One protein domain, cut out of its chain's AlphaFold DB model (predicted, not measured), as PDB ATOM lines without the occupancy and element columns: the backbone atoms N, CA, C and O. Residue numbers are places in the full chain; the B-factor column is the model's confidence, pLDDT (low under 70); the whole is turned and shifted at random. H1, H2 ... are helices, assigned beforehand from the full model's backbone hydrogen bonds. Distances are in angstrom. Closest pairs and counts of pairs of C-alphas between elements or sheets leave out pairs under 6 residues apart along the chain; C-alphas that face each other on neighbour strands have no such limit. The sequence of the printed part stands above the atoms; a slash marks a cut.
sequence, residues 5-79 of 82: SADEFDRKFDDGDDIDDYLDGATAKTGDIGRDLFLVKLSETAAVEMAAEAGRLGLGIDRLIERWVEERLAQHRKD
ATOM      1  N   SER A   5     206.887 245.077 284.723       94.75
ATOM      2  CA  SER A   5     208.177 244.825 284.078       94.75
ATOM      3  C   SER A   5     208.029 243.861 282.893       94.75
ATOM      4  O   SER A   5     207.046 243.126 282.794       94.75
ATOM      5  N   ALA A   6     209.015 243.854 281.992       92.31
ATOM      6  CA  ALA A   6     209.034 242.928 280.859       92.31
ATOM      7  C   ALA A   6     209.056 241.464 281.329       92.31
ATOM      8  O   ALA A   6     208.261 240.668 280.852       92.31
ATOM      9  N   ASP A   7     209.888 241.145 282.326       95.38
ATOM     10  CA  ASP A   7     210.013 239.789 282.879       95.38
ATOM     11  C   ASP A   7     208.711 239.292 283.535       95.38
ATOM     12  O   ASP A   7     208.420 238.098 283.544       95.38
ATOM     13  N   GLU A   8     207.922 240.199 284.117       93.75
ATOM     14  CA  GLU A   8     206.608 239.867 284.675       93.75
ATOM     15  C   GLU A   8     205.550 239.692 283.590       93.75
ATOM     16  O   GLU A   8     204.698 238.817 283.718       93.75
ATOM     17  N   PHE A   9     205.595 240.508 282.536       94.69
ATOM     18  CA  PHE A   9     204.700 240.370 281.390       94.69
ATOM     19  C   PHE A   9     204.925 239.038 280.672       94.69
ATOM     20  O   PHE A   9     203.964 238.319 280.419       94.69
ATOM     21  N   ASP A  10     206.186 238.698 280.406       94.25
ATOM     22  CA  ASP A  10     206.603 237.474 279.716       94.25
ATOM     23  C   ASP A  10     206.135 236.226 280.471       94.25
ATOM     24  O   ASP A  10     205.423 235.389 279.924       94.25
ATOM     25  N   ARG A  11     206.390 236.181 281.785       96.69
ATOM     26  CA  ARG A  11     205.915 235.093 282.648       96.69
ATOM     27  C   ARG A  11     204.395 234.942 282.613       96.69
ATOM     28  O   ARG A  11     203.900 233.832 282.492       96.69
ATOM     29  N   LYS A  12     203.653 236.048 282.725       94.75
ATOM     30  CA  LYS A  12     202.182 236.025 282.698       94.75
ATOM     31  C   LYS A  12     201.640 235.533 281.362       94.75
ATOM     32  O   LYS A  12     200.695 234.752 281.341       94.75
ATOM     33  N   PHE A  13     202.246 235.980 280.268       93.81
ATOM     34  CA  PHE A  13     201.892 235.534 278.930       93.81
ATOM     35  C   PHE A  13     202.134 234.026 278.758       93.81
ATOM     36  O   PHE A  13     201.239 233.317 278.299       93.81
ATOM     37  N   ASP A  14     203.294 233.530 279.191       94.56
ATOM     38  CA  ASP A  14     203.666 232.113 279.094       94.56
ATOM     39  C   ASP A  14     202.825 231.203 280.003       94.56
ATOM     40  O   ASP A  14     202.468 230.089 279.610       94.56
ATOM     41  N   ASP A  15     202.466 231.681 281.196       96.31
ATOM     42  CA  ASP A  15     201.619 230.958 282.153       96.31
ATOM     43  C   ASP A  15     200.131 230.945 281.735       96.31
ATOM     44  O   ASP A  15     199.324 230.213 282.316       96.31
ATOM     45  N   GLY A  16     199.758 231.719 280.707       92.81
ATOM     46  CA  GLY A  16     198.385 231.830 280.211       92.81
ATOM     47  C   GLY A  16     197.471 232.689 281.091       92.81
ATOM     48  O   GLY A  16     196.250 232.514 281.052       92.81
ATOM     49  N   ASP A  17     198.043 233.597 281.885       94.56
ATOM     50  CA  ASP A  17     197.296 234.592 282.652       94.56
ATOM     51  C   ASP A  17     196.609 235.609 281.719       94.56
ATOM     52  O   ASP A  17     197.082 235.909 280.622       94.56
ATOM     53  N   ASP A  18     195.519 236.215 282.197       92.38
ATOM     54  CA  ASP A  18     194.921 237.383 281.545       92.38
ATOM     55  C   ASP A  18     195.863 238.599 281.651       92.38
ATOM     56  O   ASP A  18     196.317 238.976 282.742       92.38
ATOM     57  N   ILE A  19     196.158 239.206 280.500       93.31
ATOM     58  CA  ILE A  19     197.060 240.350 280.356       93.31
ATOM     59  C   ILE A  19     196.396 241.575 279.710       93.31
ATOM     60  O   ILE A  19     197.096 242.546 279.407       93.31
ATOM     61  N   ASP A  20     195.075 241.571 279.518       90.12
ATOM     62  CA  ASP A  20     194.357 242.611 278.768       90.12
ATOM     63  C   ASP A  20     194.583 244.020 279.343       90.12
ATOM     64  O   ASP A  20     194.790 244.983 278.601       90.12
ATOM     65  N   ASP A  21     194.668 244.147 280.670       91.75
ATOM     66  CA  ASP A  21     194.923 245.419 281.367       91.75
ATOM     67  C   ASP A  21     196.299 246.047 281.055       91.75
ATOM     68  O   ASP A  21     196.518 247.249 281.296       91.75
ATOM     69  N   TYR A  22     197.230 245.244 280.532       90.38
ATOM     70  CA  TYR A  22     198.594 245.638 280.171       90.38
ATOM     71  C   TYR A  22     198.780 245.824 278.662       90.38
ATOM     72  O   TYR A  22     199.856 246.245 278.241       90.38
ATOM     73  N   LEU A  23     197.755 245.554 277.849       88.12
ATOM     74  CA  LEU A  23     197.782 245.757 276.405       88.12
ATOM     75  C   LEU A  23     197.125 247.092 276.038       88.12
ATOM     76  O   LEU A  23     196.031 247.427 276.493       88.12
ATOM     77  N   ASP A  24     197.783 247.880 275.186       86.94
ATOM     78  CA  ASP A  24     197.166 249.076 274.608       86.94
ATOM     79  C   ASP A  24     196.379 248.720 273.341       86.94
ATOM     80  O   ASP A  24     196.891 248.760 272.221       86.94
ATOM     81  N   GLY A  25     195.098 248.397 273.523       81.56
ATOM     82  CA  GLY A  25     194.176 248.138 272.418       81.56
ATOM     83  C   GLY A  25     193.918 249.350 271.512       81.56
ATOM     84  O   GLY A  25     193.508 249.170 270.369       81.56
ATOM     85  N   ALA A  26     194.168 250.584 271.974       85.56
ATOM     86  CA  ALA A  26     193.891 251.790 271.187       85.56
ATOM     87  C   ALA A  26     194.916 252.008 270.064       85.56
ATOM     88  O   ALA A  26     194.590 252.604 269.035       85.56
ATOM     89  N   THR A  27     196.145 251.521 270.247       81.81
ATOM     90  CA  THR A  27     197.207 251.558 269.230       81.81
ATOM     91  C   THR A  27     197.536 250.188 268.649       81.81
ATOM     92  O   THR A  27     198.397 250.094 267.768       81.81
ATOM     93  N   ALA A  28     196.828 249.141 269.085       79.88
ATOM     94  CA  ALA A  28     196.947 247.805 268.535       79.88
ATOM     95  C   ALA A  28     196.714 247.840 267.020       79.88
ATOM     96  O   ALA A  28     195.638 248.177 266.523       79.88
ATOM     97  N   LYS A  29     197.759 247.494 266.274       73.50
ATOM     98  CA  LYS A  29     197.682 247.262 264.839       73.50
ATOM     99  C   LYS A  29     197.755 245.763 264.638       73.50
ATOM    100  O   LYS A  29     198.757 245.145 264.990       73.50
ATOM    101  N   THR A  30     196.744 245.180 264.007       67.12
ATOM    102  CA  THR A  30     197.011 244.028 263.152       67.12
ATOM    103  C   THR A  30     198.045 244.519 262.146       67.12
ATOM    104  O   THR A  30     197.789 245.481 261.423       67.12
ATOM    105  N   GLY A  31     199.261 243.967 262.165       60.50
ATOM    106  CA  GLY A  31     200.237 244.269 261.116       60.50
ATOM    107  C   GLY A  31     199.609 244.040 259.734       60.50
ATOM    108  O   GLY A  31     198.563 243.397 259.636       60.50
ATOM    109  N   ASP A  32     200.248 244.518 258.663       59.03
ATOM    110  CA  ASP A  32     199.890 244.198 257.265       59.03
ATOM    111  C   ASP A  32     200.128 242.700 256.946       59.03
ATOM    112  O   ASP A  32     200.714 242.321 255.933       59.03
ATOM    113  N   ILE A  33     199.694 241.803 257.831       53.75
ATOM    114  CA  ILE A  33     199.615 240.372 257.612       53.75
ATOM    115  C   ILE A  33     198.480 240.171 256.601       53.75
ATOM    116  O   ILE A  33     197.331 239.932 256.954       53.75
ATOM    117  N   GLY A  34     198.831 240.333 255.325       53.31
ATOM    118  CA  GLY A  34     198.134 239.756 254.186       53.31
ATOM    119  C   GLY A  34     196.814 240.415 253.804       53.31
ATOM    120  O   GLY A  34     195.786 239.747 253.820       53.31
ATOM    121  N   ARG A  35     196.833 241.670 253.329       57.72
ATOM    122  CA  ARG A  35     195.699 242.188 252.532       57.72
ATOM    123  C   ARG A  35     195.412 241.329 251.288       57.72
ATOM    124  O   ARG A  35     194.267 241.283 250.856       57.72
ATOM    125  N   ASP A  36     196.417 240.591 250.813       69.94
ATOM    126  CA  ASP A  36     196.340 239.727 249.630       69.94
ATOM    127  C   ASP A  36     196.509 238.226 249.954       69.94
ATOM    128  O   ASP A  36     196.722 237.414 249.053       69.94
ATOM    129  N   LEU A  37     196.433 237.823 251.233       73.81
ATOM    130  CA  LEU A  37     196.538 236.412 251.622       73.81
ATOM    131  C   LEU A  37     195.151 235.765 251.675       73.81
ATOM    132  O   LEU A  37     194.352 236.038 252.568       73.81
ATOM    133  N   PHE A  38     194.897 234.842 250.752       77.31
ATOM    134  CA  PHE A  38     193.659 234.069 250.716       77.31
ATOM    135  C   PHE A  38     193.900 232.641 251.203       77.31
ATOM    136  O   PHE A  38     194.661 231.885 250.599       77.31
ATOM    137  N   LEU A  39     193.204 232.246 252.270       83.12
ATOM    138  CA  LEU A  39     193.133 230.847 252.681       83.12
ATOM    139  C   LEU A  39     191.963 230.171 251.961       83.12
ATOM    140  O   LEU A  39     190.800 230.472 252.230       83.12
ATOM    141  N   VAL A  40     192.267 229.239 251.059       83.81
ATOM    142  CA  VAL A  40     191.263 228.515 250.270       83.81
ATOM    143  C   VAL A  40     191.217 227.058 250.712       83.81
ATOM    144  O   VAL A  40     192.246 226.397 250.829       83.81
ATOM    145  N   LYS A  41     190.007 226.538 250.943       91.31
ATOM    146  CA  LYS A  41     189.785 225.104 251.156       91.31
ATOM    147  C   LYS A  41     189.473 224.435 249.824       91.31
ATOM    148  O   LYS A  41     188.532 224.832 249.142       91.31
ATOM    149  N   LEU A  42     190.241 223.404 249.492       90.00
ATOM    150  CA  LEU A  42     190.039 222.550 248.324       90.00
ATOM    151  C   LEU A  42     189.650 221.142 248.783       90.00
ATOM    152  O   LEU A  42     189.959 220.746 249.910       90.00
ATOM    153  N   SER A  43     188.981 220.379 247.917       97.56
ATOM    154  CA  SER A  43     188.879 218.934 248.125       97.56
ATOM    155  C   SER A  43     190.261 218.292 247.980       97.56
ATOM    156  O   SER A  43     191.138 218.835 247.307       97.56
ATOM    157  N   GLU A  44     190.449 217.119 248.581       96.50
ATOM    158  CA  GLU A  44     191.706 216.369 248.470       96.50
ATOM    159  C   GLU A  44     192.076 216.110 247.004       96.50
ATOM    160  O   GLU A  44     193.191 216.413 246.586       96.50
ATOM    161  N   THR A  45     191.117 215.650 246.195       97.75
ATOM    162  CA  THR A  45     191.316 215.414 244.758       97.75
ATOM    163  C   THR A  45     191.788 216.675 244.036       97.75
ATOM    164  O   THR A  45     192.779 216.622 243.312       97.75
ATOM    165  N   ALA A  46     191.145 217.821 244.282       95.62
ATOM    166  CA  ALA A  46     191.527 219.077 243.642       95.62
ATOM    167  C   ALA A  46     192.928 219.541 244.070       95.62
ATOM    168  O   ALA A  46     193.688 220.041 243.244       95.62
ATOM    169  N   ALA A  47     193.294 219.356 245.343       95.38
ATOM    170  CA  ALA A  47     194.627 219.694 245.833       95.38
ATOM    171  C   ALA A  47     195.717 218.824 245.181       95.38
ATOM    172  O   ALA A  47     196.762 219.341 244.786       95.38
ATOM    173  N   VAL A  48     195.462 217.520 245.018       97.44
ATOM    174  CA  VAL A  48     196.390 216.582 244.363       97.44
ATOM    175  C   VAL A  48     196.574 216.923 242.886       97.44
ATOM    176  O   VAL A  48     197.708 217.014 242.415       97.44
ATOM    177  N   GLU A  49     195.481 217.151 242.158       97.19
ATOM    178  CA  GLU A  49     195.533 217.515 240.736       97.19
ATOM    179  C   GLU A  49     196.265 218.843 240.521       97.19
ATOM    180  O   GLU A  49     197.117 218.954 239.638       97.19
ATOM    181  N   MET A  50     195.999 219.833 241.376       95.88
ATOM    182  CA  MET A  50     196.668 221.130 241.326       95.88
ATOM    183  C   MET A  50     198.173 221.009 241.583       95.88
ATOM    184  O   MET A  50     198.966 221.608 240.857       95.88
ATOM    185  N   ALA A  51     198.585 220.217 242.575       96.06
ATOM    186  CA  ALA A  51     199.999 219.985 242.860       96.06
ATOM    187  C   ALA A  51     200.709 219.260 241.702       96.06
ATOM    188  O   ALA A  51     201.830 219.626 241.339       96.06
ATOM    189  N   ALA A  52     200.053 218.270 241.089       97.94
ATOM    190  CA  ALA A  52     200.587 217.557 239.932       97.94
ATOM    191  C   ALA A  52     200.783 218.493 238.728       97.94
ATOM    192  O   ALA A  52     201.831 218.460 238.081       97.94
ATOM    193  N   GLU A  53     199.810 219.364 238.458       98.00
ATOM    194  CA  GLU A  53     199.880 220.327 237.360       98.00
ATOM    195  C   GLU A  53     200.936 221.412 237.602       98.00
ATOM    196  O   GLU A  53     201.704 221.752 236.697       98.00
ATOM    197  N   ALA A  54     201.042 221.908 238.838       97.75
ATOM    198  CA  ALA A  54     202.100 222.832 239.239       97.75
ATOM    199  C   ALA A  54     203.486 222.209 238.998       97.75
ATOM    200  O   ALA A  54     204.346 222.830 238.369       97.75
ATOM    201  N   GLY A  55     203.664 220.942 239.392       97.94
ATOM    202  CA  GLY A  55     204.881 220.171 239.141       97.94
ATOM    203  C   GLY A  55     205.174 219.977 237.651       97.94
ATOM    204  O   GLY A  55     206.300 220.210 237.212       97.94
ATOM    205  N   ARG A  56     204.160 219.628 236.848       98.00
ATOM    206  CA  ARG A  56     204.284 219.472 235.387       98.00
ATOM    207  C   ARG A  56     204.752 220.760 234.703       98.00
ATOM    208  O   ARG A  56     205.479 220.696 233.715       98.00
ATOM    209  N   LEU A  57     204.327 221.914 235.216       97.19
ATOM    210  CA  LEU A  57     204.671 223.236 234.686       97.19
ATOM    211  C   LEU A  57     205.932 223.847 235.316       97.19
ATOM    212  O   LEU A  57     206.370 224.902 234.860       97.19
ATOM    213  N   GLY A  58     206.510 223.215 236.342       97.31
ATOM    214  CA  GLY A  58     207.669 223.740 237.067       97.31
ATOM    215  C   GLY A  58     207.367 225.021 237.851       97.31
ATOM    216  O   GLY A  58     208.216 225.907 237.922       97.31
ATOM    217  N   LEU A  59     206.155 225.149 238.396       96.38
ATOM    218  CA  LEU A  59     205.681 226.345 239.095       96.38
ATOM    219  C   LEU A  59     205.262 226.042 240.534       96.38
ATOM    220  O   LEU A  59     204.890 224.919 240.865       96.38
ATOM    221  N   GLY A  60     205.289 227.075 241.378       95.50
ATOM    222  CA  GLY A  60     204.635 227.044 242.686       95.50
ATOM    223  C   GLY A  60     203.110 226.988 242.549       95.50
ATOM    224  O   GLY A  60     202.545 227.467 241.561       95.50
ATOM    225  N   ILE A  61     202.442 226.386 243.536       93.75
ATOM    226  CA  ILE A  61     200.974 226.260 243.573       93.75
ATOM    227  C   ILE A  61     200.309 227.642 243.608       93.75
ATOM    228  O   ILE A  61     199.355 227.892 242.879       93.75
ATOM    229  N   ASP A  62     200.848 228.551 244.414       92.31
ATOM    230  CA  ASP A  62     200.456 229.957 244.487       92.31
ATOM    231  C   ASP A  62     200.514 230.640 243.114       92.31
ATOM    232  O   ASP A  62     199.529 231.233 242.673       92.31
ATOM    233  N   ARG A  63     201.620 230.466 242.382       95.00
ATOM    234  CA  ARG A  63     201.785 231.051 241.047       95.00
ATOM    235  C   ARG A  63     200.857 230.423 240.007       95.00
ATOM    236  O   ARG A  63     200.406 231.108 239.088       95.00
ATOM    237  N   LEU A  64     200.577 229.124 240.128       95.81
ATOM    238  CA  LEU A  64     199.590 228.444 239.290       95.81
ATOM    239  C   LEU A  64     198.191 229.034 239.510       95.81
ATOM    240  O   LEU A  64     197.527 229.368 238.529       95.81
ATOM    241  N   ILE A  65     197.780 229.199 240.772       93.94
ATOM    242  CA  ILE A  65     196.484 229.778 241.148       93.94
ATOM    243  C   ILE A  65     196.371 231.218 240.643       93.94
ATOM    244  O   ILE A  65     195.373 231.551 240.008       93.94
ATOM    245  N   GLU A  66     197.383 232.053 240.880       93.38
ATOM    246  CA  GLU A  66     197.407 233.451 240.434       93.38
ATOM    247  C   GLU A  66     197.171 233.553 238.922       93.38
ATOM    248  O   GLU A  66     196.247 234.233 238.475       93.38
ATOM    249  N   ARG A  67     197.928 232.783 238.134       95.50
ATOM    250  CA  ARG A  67     197.779 232.752 236.675       95.50
ATOM    251  C   ARG A  67     196.386 232.296 236.237       95.50
ATOM    252  O   ARG A  67     195.807 232.901 235.341       95.50
ATOM    253  N   TRP A  68     195.827 231.250 236.845       95.38
ATOM    254  CA  TRP A  68     194.478 230.788 236.497       95.38
ATOM    255  C   TRP A  68     193.404 231.829 236.819       95.38
ATOM    256  O   TRP A  68     192.457 232.000 236.047       95.38
ATOM    257  N   VAL A  69     193.554 232.553 237.931       94.31
ATOM    258  CA  VAL A  69     192.669 233.671 238.279       94.31
ATOM    259  C   VAL A  69     192.780 234.781 237.232       94.31
ATOM    260  O   VAL A  69     191.753 235.244 236.733       94.31
ATOM    261  N   GLU A  70     193.992 235.174 236.839       95.44
ATOM    262  CA  GLU A  70     194.221 236.188 235.800       95.44
ATOM    263  C   GLU A  70     193.596 235.801 234.455       95.44
ATOM    264  O   GLU A  70     192.870 236.603 233.858       95.44
ATOM    265  N   GLU A  71     193.833 234.568 233.999       96.12
ATOM    266  CA  GLU A  71     193.283 234.016 232.756       96.12
ATOM    267  C   GLU A  71     191.752 234.037 232.776       96.12
ATOM    268  O   GLU A  71     191.111 234.513 231.831       96.12
ATOM    269  N   ARG A  72     191.148 233.580 233.880       96.12
ATOM    270  CA  ARG A  72     189.692 233.517 234.012       96.12
ATOM    271  C   ARG A  72     189.065 234.908 234.056       96.12
ATOM    272  O   ARG A  72     188.069 235.146 233.372       96.12
ATOM    273  N   LEU A  73     189.657 235.842 234.801       95.50
ATOM    274  CA  LEU A  73     189.202 237.234 234.854       95.50
ATOM    275  C   LEU A  73     189.355 237.938 233.500       95.50
ATOM    276  O   LEU A  73     188.492 238.728 233.118       95.50
ATOM    277  N   ALA A  74     190.431 237.660 232.761       94.88
ATOM    278  CA  ALA A  74     190.625 238.194 231.418       94.88
ATOM    279  C   ALA A  74     189.561 237.681 230.442       94.88
ATOM    280  O   ALA A  74     189.054 238.474 229.651       94.88
ATOM    281  N   GLN A  75     189.190 236.400 230.527       94.62
ATOM    282  CA  GLN A  75     188.115 235.841 229.710       94.62
ATOM    283  C   GLN A  75     186.770 236.514 230.013       94.62
ATOM    284  O   GLN A  75     186.130 237.015 229.098       94.62
ATOM    285  N   HIS A  76     186.394 236.644 231.291       91.50
ATOM    286  CA  HIS A  76     185.142 237.308 231.676       91.50
ATOM    287  C   HIS A  76     185.046 238.757 231.182       91.50
ATOM    288  O   HIS A  76     183.968 239.209 230.803       91.50
ATOM    289  N   ARG A  77     186.163 239.496 231.170       92.38
ATOM    290  CA  ARG A  77     186.190 240.862 230.624       92.38
ATOM    291  C   ARG A  77     185.968 240.904 229.113       92.38
ATOM    292  O   ARG A  77     185.403 241.882 228.641       92.38
ATOM    293  N   LYS A  78     186.427 239.890 228.373       87.44
ATOM    294  CA  LYS A  78     186.179 239.781 226.927       87.44
ATOM    295  C   LYS A  78     184.715 239.450 226.657       87.44
ATOM    296  O   LYS A  78     184.084 240.172 225.902       87.44
ATOM    297  N   ASP A  79     184.177 238.451 227.352       87.81
ATOM    298  CA  ASP A  79     182.785 238.013 227.192       87.81
ATOM    299  C   ASP A  79     181.780 239.132 227.520       87.81
ATOM    300  O   ASP A  79     180.706 239.192 226.942       87.81
TER     301      ASP A  79
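What this domain is: This is residues 5 to 79 of the 82 residues of an uncharacterized protein of Rhizobium sp. RU35A (UniProt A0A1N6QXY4). The longest helix, H3, makes an L with H2 at one end of the domain; a long extended link leads away to the small helix H1 at the other end. This link, of which residues 23 to 41 stand free, makes much of the length. The printed part has 75 residues, with three named helices in the order H1, H2, H3 and no named strand: all helix. It is extended, with a radius of gyration of the C-alphas of 21.7 A and spans of 59 by 29 by 21 A.

How they stand to each other: H3, residues 61 to 79, touches H2, residues 44 to 57, about perpendicular at 88 degrees. H3 does so with residues 61 to 64 alone, H2 with residues 50 to 54 alone; the closest C-alphas, of Ala 54 and Ile 61, are 5.6 A apart. H1, residues 6 to 15, is apart from both. In H1, H2 and H3 every O i to N i+4 pair is within hydrogen-bond range.

Where its parts are: H3 measures 27.2 A, ending at C-alpha 79 (182.785, 238.013, 227.192). H2 measures 20.1 A; H1, 14.1 A, begins at C-alpha 6 (209.034, 242.928, 280.859).

The domain as a whole: The C-alphas farthest apart, of Ser 5 and Asp 79, are 62.7 A apart. The printed part has no cut. H1 to H2 is a long link, H2 to H3 tight. Residues 30 to 36 have pLDDT under 70.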